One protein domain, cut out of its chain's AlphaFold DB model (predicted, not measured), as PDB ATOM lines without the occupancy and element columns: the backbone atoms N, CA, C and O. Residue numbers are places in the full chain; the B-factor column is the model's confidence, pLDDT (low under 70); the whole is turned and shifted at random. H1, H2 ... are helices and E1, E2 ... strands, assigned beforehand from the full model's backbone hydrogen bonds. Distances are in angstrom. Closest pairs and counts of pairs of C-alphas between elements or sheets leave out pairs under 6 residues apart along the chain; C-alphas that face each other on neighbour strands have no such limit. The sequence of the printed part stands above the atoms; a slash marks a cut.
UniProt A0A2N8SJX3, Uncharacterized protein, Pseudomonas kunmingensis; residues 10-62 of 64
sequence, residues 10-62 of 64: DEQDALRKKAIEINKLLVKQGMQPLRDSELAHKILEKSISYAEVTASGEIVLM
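This is residues 10 to 62 of the 64 residues of an uncharacterized protein of Pseudomonas kunmingensis (UniProt A0A2N8SJX3). Two helices make a loose T: the first residues of H2, 36 to 40, pack on the middle of the longer H1, and H2 leads away to a small hairpin of E1 and E2 at the far end. The printed part has 53 residues with two named helices, then two named strands; the sheet E1 - E2 is antiparallel, and the class is mostly helix. The whole is loose, radius of gyration of the C-alphas 13.9 A, spanning 43 by 23 by 15 A.

H1, residues 10 to 28, touches H2, residues 36 to 48, with residues 15 to 19 alone; the closest C-alphas, of Ala 19 and Asp 36, are 5.9 A apart. Their lines are about perpendicular, at 81 degrees. In both, every O i to N i+4 pair is within hydrogen-bond range. E1, residues 51 to 53, and E2, residues 59 to 61, form an antiparallel hairpin, with N 52 and O 60 within hydrogen-bond range at 2.9 A. H1 is apart from both strands.

H1 begins at C-alpha 10 (96.574, 68.057, 38.401) and measures 27.6 A, H2 18.5 A, E1 7.0 A and E2 7.1 A, ending at C-alpha 61 (86.586, 73.731, 54.785).

The C-alphas farthest apart, of Gly 30 and Ser 56, are 44.2 A apart. The printed part has no cut, no link is long, and no printed residue is under 70 in pLDDT.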
ATOM      1  N   ASP A  10      96.608  68.868  37.184       96.50
ATOM      2  CA  ASP A  10      96.574  68.057  38.401       96.50
ATOM      3  C   ASP A  10      95.180  68.056  39.052       96.50
ATOM      4  O   ASP A  10      94.688  67.006  39.472       96.50
ATOM      5  N   GLU A  11      94.499  69.207  39.084       94.19
ATOM      6  CA  GLU A  11      93.123  69.309  39.588       94.19
ATOM      7  C   GLU A  11      92.128  68.531  38.715       94.19
ATOM      8  O   GLU A  11      91.231  67.873  39.244       94.19
ATOM      9  N   GLN A  12      92.287  68.564  37.386       93.56
ATOM     10  CA  GLN A  12      91.444  67.790  36.466       93.56
ATOM     11  C   GLN A  12      91.620  66.283  36.681       93.56
ATOM     12  O   GLN A  12      90.630  65.550  36.773       93.56
ATOM     13  N   ASP A  13      92.861  65.817  36.822       96.38
ATOM     14  CA  ASP A  13      93.159  64.408  37.076       96.38
ATOM     15  C   ASP A  13      92.651  63.948  38.447       96.38
ATOM     16  O   ASP A  13      92.086  62.854  38.572       96.38
ATOM     17  N   ALA A  14      92.807  64.778  39.483       95.88
ATOM     18  CA  ALA A  14      92.279  64.506  40.816       95.88
ATOM     19  C   ALA A  14      90.744  64.407  40.807       95.88
ATOM     20  O   ALA A  14      90.179  63.444  41.342       95.88
ATOM     21  N   LEU A  15      90.071  65.348  40.136       95.12
ATOM     22  CA  LEU A  15      88.619  65.357  39.975       95.12
ATOM     23  C   LEU A  15      88.134  64.106  39.237       95.12
ATOM     24  O   LEU A  15      87.210  63.441  39.702       95.12
ATOM     25  N   ARG A  16      88.789  63.736  38.132       95.31
ATOM     26  CA  ARG A  16      88.435  62.556  37.334       95.31
ATOM     27  C   ARG A  16      88.573  61.261  38.133       95.31
ATOM     28  O   ARG A  16      87.688  60.405  38.090       95.31
ATOM     29  N   LYS A  17      89.655  61.106  38.904       96.81
ATOM     30  CA  LYS A  17      89.843  59.944  39.795       96.81
ATOM     31  C   LYS A  17      88.724  59.860  40.833       96.81
ATOM     32  O   LYS A  17      88.158  58.783  41.031       96.81
ATOM     33  N   LYS A  18      88.365  60.992  41.445       96.25
ATOM     34  CA  LYS A  18      87.272  61.060  42.420       96.25
ATOM     35  C   LYS A  18      85.909  60.765  41.781       96.25
ATOM     36  O   LYS A  18      85.112  60.044  42.373       96.25
ATOM     37  N   ALA A  19      85.664  61.232  40.557       95.75
ATOM     38  CA  ALA A  19      84.448  60.927  39.805       95.75
ATOM     39  C   ALA A  19      84.300  59.430  39.525       95.75
ATOM     40  O   ALA A  19      83.232  58.867  39.749       95.75
ATOM     41  N   ILE A  20      85.378  58.753  39.120       96.75
ATOM     42  CA  ILE A  20      85.377  57.296  38.919       96.75
ATOM     43  C   ILE A  20      85.038  56.560  40.223       96.75
ATOM     44  O   ILE A  20      84.255  55.609  40.208       96.75
ATOM     45  N   GLU A  21      85.623  56.977  41.345       96.94
ATOM     46  CA  GLU A  21      85.361  56.392  42.662       96.94
ATOM     47  C   GLU A  21      83.888  56.542  43.068       96.94
ATOM     48  O   GLU A  21      83.226  55.547  43.371       96.94
ATOM     49  N   ILE A  22      83.353  57.762  42.999       96.25
ATOM     50  CA  ILE A  22      81.966  58.065  43.372       96.25
ATOM     51  C   ILE A  22      80.981  57.362  42.436       96.25
ATOM     52  O   ILE A  22      80.025  56.741  42.899       96.25
ATOM     53  N   ASN A  23      81.227  57.377  41.127       96.50
ATOM     54  CA  ASN A  23      80.342  56.744  40.152       96.50
ATOM     55  C   ASN A  23      80.259  55.227  40.340       96.50
ATOM     56  O   ASN A  23      79.186  54.654  40.164       96.50
ATOM     57  N   LYS A  24      81.345  54.566  40.763       97.12
ATOM     58  CA  LYS A  24      81.291  53.146  41.143       97.12
ATOM     59  C   LYS A  24      80.335  52.906  42.312       97.12
ATOM     60  O   LYS A  24      79.661  51.878  42.327       97.12
ATOM     61  N   LEU A  25      80.275  53.817  43.285       97.00
ATOM     62  CA  LEU A  25      79.348  53.722  44.417       97.00
ATOM     63  C   LEU A  25      77.903  53.991  43.980       97.00
ATOM     64  O   LEU A  25      77.025  53.203  44.316       97.00
ATOM     65  N   LEU A  26      77.672  55.030  43.172       96.06
ATOM     66  CA  LEU A  26      76.346  55.364  42.640       96.06
ATOM     67  C   LEU A  26      75.757  54.209  41.824       96.06
ATOM     68  O   LEU A  26      74.633  53.785  42.079       96.06
ATOM     69  N   VAL A  27      76.538  53.624  40.912       96.44
ATOM     70  CA  VAL A  27      76.090  52.484  40.096       96.44
ATOM     71  C   VAL A  27      75.762  51.268  40.965       96.44
ATOM     72  O   VAL A  27      74.749  50.612  40.736       96.44
ATOM     73  N   LYS A  28      76.563  50.981  42.004       96.31
ATOM     74  CA  LYS A  28      76.256  49.912  42.976       96.31
ATOM     75  C   LYS A  28      74.946  50.153  43.731       96.31
ATOM     76  O   LYS A  28      74.306  49.193  44.139       96.31
ATOM     77  N   GLN A  29      74.558  51.413  43.911       96.19
ATOM     78  CA  GLN A  29      73.295  51.823  44.526       96.19
ATOM     79  C   GLN A  29      72.137  51.922  43.513       96.19
ATOM     80  O   GLN A  29      71.049  52.359  43.877       96.19
ATOM     81  N   GLY A  30      72.345  51.539  42.246       95.62
ATOM     82  CA  GLY A  30      71.338  51.651  41.184       95.62
ATOM     83  C   GLY A  30      71.098  53.085  40.695       95.62
ATOM     84  O   GLY A  30      70.121  53.338  39.994       95.62
ATOM     85  N   MET A  31      71.970  54.028  41.059       95.50
ATOM     86  CA  MET A  31      71.894  55.429  40.652       95.50
ATOM     87  C   MET A  31      72.697  55.694  39.374       95.50
ATOM     88  O   MET A  31      73.658  54.990  39.051       95.50
ATOM     89  N   GLN A  32      72.311  56.746  38.647       94.06
ATOM     90  CA  GLN A  32      73.031  57.181  37.453       94.06
ATOM     91  C   GLN A  32      74.377  57.828  37.827       94.06
ATOM     92  O   GLN A  32      74.439  58.591  38.794       94.06
ATOM     93  N   PRO A  33      75.456  57.543  37.075       94.06
ATOM     94  CA  PRO A  33      76.745  58.189  37.278       94.06
ATOM     95  C   PRO A  33      76.688  59.672  36.896       94.06
ATOM     96  O   PRO A  33      75.929  60.076  36.016       94.06
ATOM     97  N   LEU A  34      77.538  60.466  37.535       93.62
ATOM     98  CA  LEU A  34      77.680  61.901  37.310       93.62
ATOM     99  C   LEU A  34      78.837  62.191  36.347       93.62
ATOM    100  O   LEU A  34      79.821  61.446  36.293       93.62
ATOM    101  N   ARG A  35      78.754  63.303  35.615       93.44
ATOM    102  CA  ARG A  35      79.877  63.856  34.841       93.44
ATOM    103  C   ARG A  35      80.876  64.558  35.761       93.44
ATOM    104  O   ARG A  35      80.499  65.099  36.798       93.44
ATOM    105  N   ASP A  36      82.132  64.651  35.324       91.44
ATOM    106  CA  ASP A  36      83.201  65.333  36.072       91.44
ATOM    107  C   ASP A  36      82.812  66.784  36.432       91.44
ATOM    108  O   ASP A  36      82.984  67.218  37.570       91.44
ATOM    109  N   SER A  37      82.197  67.515  35.494       89.56
ATOM    110  CA  SER A  37      81.724  68.889  35.719       89.56
ATOM    111  C   SER A  37      80.572  68.979  36.726       89.56
ATOM    112  O   SER A  37      80.506  69.933  37.496       89.56
ATOM    113  N   GLU A  38      79.670  67.995  36.740       92.56
ATOM    114  CA  GLU A  38      78.561  67.937  37.701       92.56
ATOM    115  C   GLU A  38      79.077  67.645  39.107       92.56
ATOM    116  O   GLU A  38      78.609  68.247  40.075       92.56
ATOM    117  N   LEU A  39      80.069  66.756  39.220       93.25
ATOM    118  CA  LEU A  39      80.732  66.490  40.487       93.25
ATOM    119  C   LEU A  39      81.435  67.747  41.011       93.25
ATOM    120  O   LEU A  39      81.226  68.110  42.166       93.25
ATOM    121  N   ALA A  40      82.216  68.431  40.169       92.56
ATOM    122  CA  ALA A  40      82.888  69.671  40.556       92.56
ATOM    123  C   ALA A  40      81.891  70.732  41.033       92.56
ATOM    124  O   ALA A  40      82.101  71.347  42.075       92.56
ATOM    125  N   HIS A  41      80.781  70.904  40.308       91.69
ATOM    126  CA  HIS A  41      79.744  71.859  40.681       91.69
ATOM    127  C   HIS A  41      79.118  71.527  42.041       91.69
ATOM    128  O   HIS A  41      79.049  72.397  42.904       91.69
ATOM    129  N   LYS A  42      78.738  70.262  42.274       92.19
ATOM    130  CA  LYS A  42      78.157  69.817  43.553       92.19
ATOM    131  C   LYS A  42      79.124  69.956  44.728       92.19
ATOM    132  O   LYS A  42      78.693  70.282  45.831       92.19
ATOM    133  N   ILE A  43      80.410  69.669  44.514       92.12
ATOM    134  CA  ILE A  43      81.439  69.843  45.545       92.12
ATOM    135  C   ILE A  43      81.587  71.327  45.873       92.12
ATOM    136  O   ILE A  43      81.529  71.677  47.046       92.12
ATOM    137  N   LEU A  44      81.719  72.183  44.855       91.50
ATOM    138  CA  LEU A  44      81.895  73.622  45.039       91.50
ATOM    139  C   LEU A  44      80.692  74.259  45.749       91.50
ATOM    140  O   LEU A  44      80.865  75.029  46.689       91.50
ATOM    141  N   GLU A  45      79.475  73.914  45.329       91.88
ATOM    142  CA  GLU A  45      78.236  74.387  45.953       91.88
ATOM    143  C   GLU A  45      78.209  74.064  47.453       91.88
ATOM    144  O   GLU A  45      77.916  74.933  48.272       91.88
ATOM    145  N   LYS A  46      78.578  72.830  47.822       90.88
ATOM    146  CA  LYS A  46      78.652  72.406  49.225       90.88
ATOM    147  C   LYS A  46      79.811  73.058  49.967       90.88
ATOM    148  O   LYS A  46      79.658  73.387  51.134       90.88
ATOM    149  N   SER A  47      80.968  73.226  49.334       92.50
ATOM    150  CA  SER A  47      82.157  73.744  50.010       92.50
ATOM    151  C   SER A  47      82.018  75.216  50.383       92.50
ATOM    152  O   SER A  47      82.563  75.624  51.399       92.50
ATOM    153  N   ILE A  48      81.276  76.013  49.603       92.06
ATOM    154  CA  ILE A  48      81.108  77.452  49.865       92.06
ATOM    155  C   ILE A  48      80.514  77.714  51.258       92.06
ATOM    156  O   ILE A  48      80.964  78.638  51.926       92.06
ATOM    157  N   SER A  49      79.553  76.906  51.725       90.62
ATOM    158  CA  SER A  49      78.947  77.099  53.055       90.62
ATOM    159  C   SER A  49      79.873  76.748  54.218       90.62
ATOM    160  O   SER A  49      79.630  77.203  55.327       90.62
ATOM    161  N   TYR A  50      80.905  75.940  53.971       93.38
ATOM    162  CA  TYR A  50      81.872  75.498  54.981       93.38
ATOM    163  C   TYR A  50      83.212  76.233  54.873       93.38
ATOM    164  O   TYR A  50      84.153  75.903  55.594       93.38
ATOM    165  N   ALA A  51      83.334  77.174  53.933       93.75
ATOM    166  CA  ALA A  51      84.570  77.895  53.692       93.75
ATOM    167  C   ALA A  51      84.794  78.948  54.783       93.75
ATOM    168  O   ALA A  51      84.067  79.937  54.867       93.75
ATOM    169  N   GLU A  52      85.841  78.754  55.576       93.06
ATOM    170  CA  GLU A  52      86.269  79.675  56.624       93.06
ATOM    171  C   GLU A  52      87.696  80.159  56.370       93.06
ATOM    172  O   GLU A  52      88.492  79.502  55.693       93.06
ATOM    173  N   VAL A  53      88.024  81.330  56.921       94.75
ATOM    174  CA  VAL A  53      89.380  81.876  56.901       94.75
ATOM    175  C   VAL A  53      90.015  81.706  58.273       94.75
ATOM    176  O   VAL A  53      89.455  82.093  59.298       94.75
ATOM    177  N   THR A  54      91.201  81.118  58.296       93.12
ATOM    178  CA  THR A  54      91.992  80.970  59.519       93.12
ATOM    179  C   THR A  54      92.673  82.288  59.898       93.12
ATOM    180  O   THR A  54      92.773  83.221  59.099       93.12
ATOM    181  N   ALA A  55      93.221  82.363  61.115       92.50
ATOM    182  CA  ALA A  55      93.970  83.536  61.571       92.50
ATOM    183  C   ALA A  55      95.225  83.842  60.721       92.50
ATOM    184  O   ALA A  55      95.682  84.983  60.705       92.50
ATOM    185  N   SER A  56      95.774  82.850  60.008       93.50
ATOM    186  CA  SER A  56      96.892  83.024  59.069       93.50
ATOM    187  C   SER A  56      96.453  83.466  57.666       93.50
ATOM    188  O   SER A  56      97.308  83.744  56.828       93.50
ATOM    189  N   GLY A  57      95.146  83.562  57.402       91.75
ATOM    190  CA  GLY A  57      94.600  83.919  56.091       91.75
ATOM    191  C   GLY A  57      94.415  82.734  55.137       91.75
ATOM    192  O   GLY A  57      94.108  82.944  53.966       91.75
ATOM    193  N   GLU A  58      94.586  81.497  55.608       93.50
ATOM    194  CA  GLU A  58      94.326  80.297  54.807       93.50
ATOM    195  C   GLU A  58      92.827  79.987  54.746       93.50
ATOM    196  O   GLU A  58      92.131  80.097  55.758       93.50
ATOM    197  N   ILE A  59      92.349  79.569  53.569       92.06
ATOM    198  CA  ILE A  59      90.965  79.128  53.359       92.06
ATOM    199  C   ILE A  59      90.875  77.634  53.665       92.06
ATOM    200  O   ILE A  59      91.565  76.828  53.040       92.06
ATOM    201  N   VAL A  60      89.993  77.269  54.589       93.81
ATOM    202  CA  VAL A  60      89.745  75.885  55.007       93.81
ATOM    203  C   VAL A  60      88.266  75.534  54.864       93.81
ATOM    204  O   VAL A  60      87.414  76.418  54.848       93.81
ATOM    205  N   LEU A  61      87.959  74.239  54.744       93.00
ATOM    206  CA  LEU A  61      86.586  73.731  54.785       93.00
ATOM    207  C   LEU A  61      86.337  73.090  56.155       93.00
ATOM    208  O   LEU A  61      86.886  72.024  56.432       93.00
ATOM    209  N   MET A  62      85.526  73.730  56.994       85.31
ATOM    210  CA  MET A  62      85.149  73.222  58.316       85.31
ATOM    211  C   MET A  62      83.871  72.393  58.182       85.31
ATOM    212  O   MET A  62      82.784  72.938  58.025       85.31
TER     213      MET A  62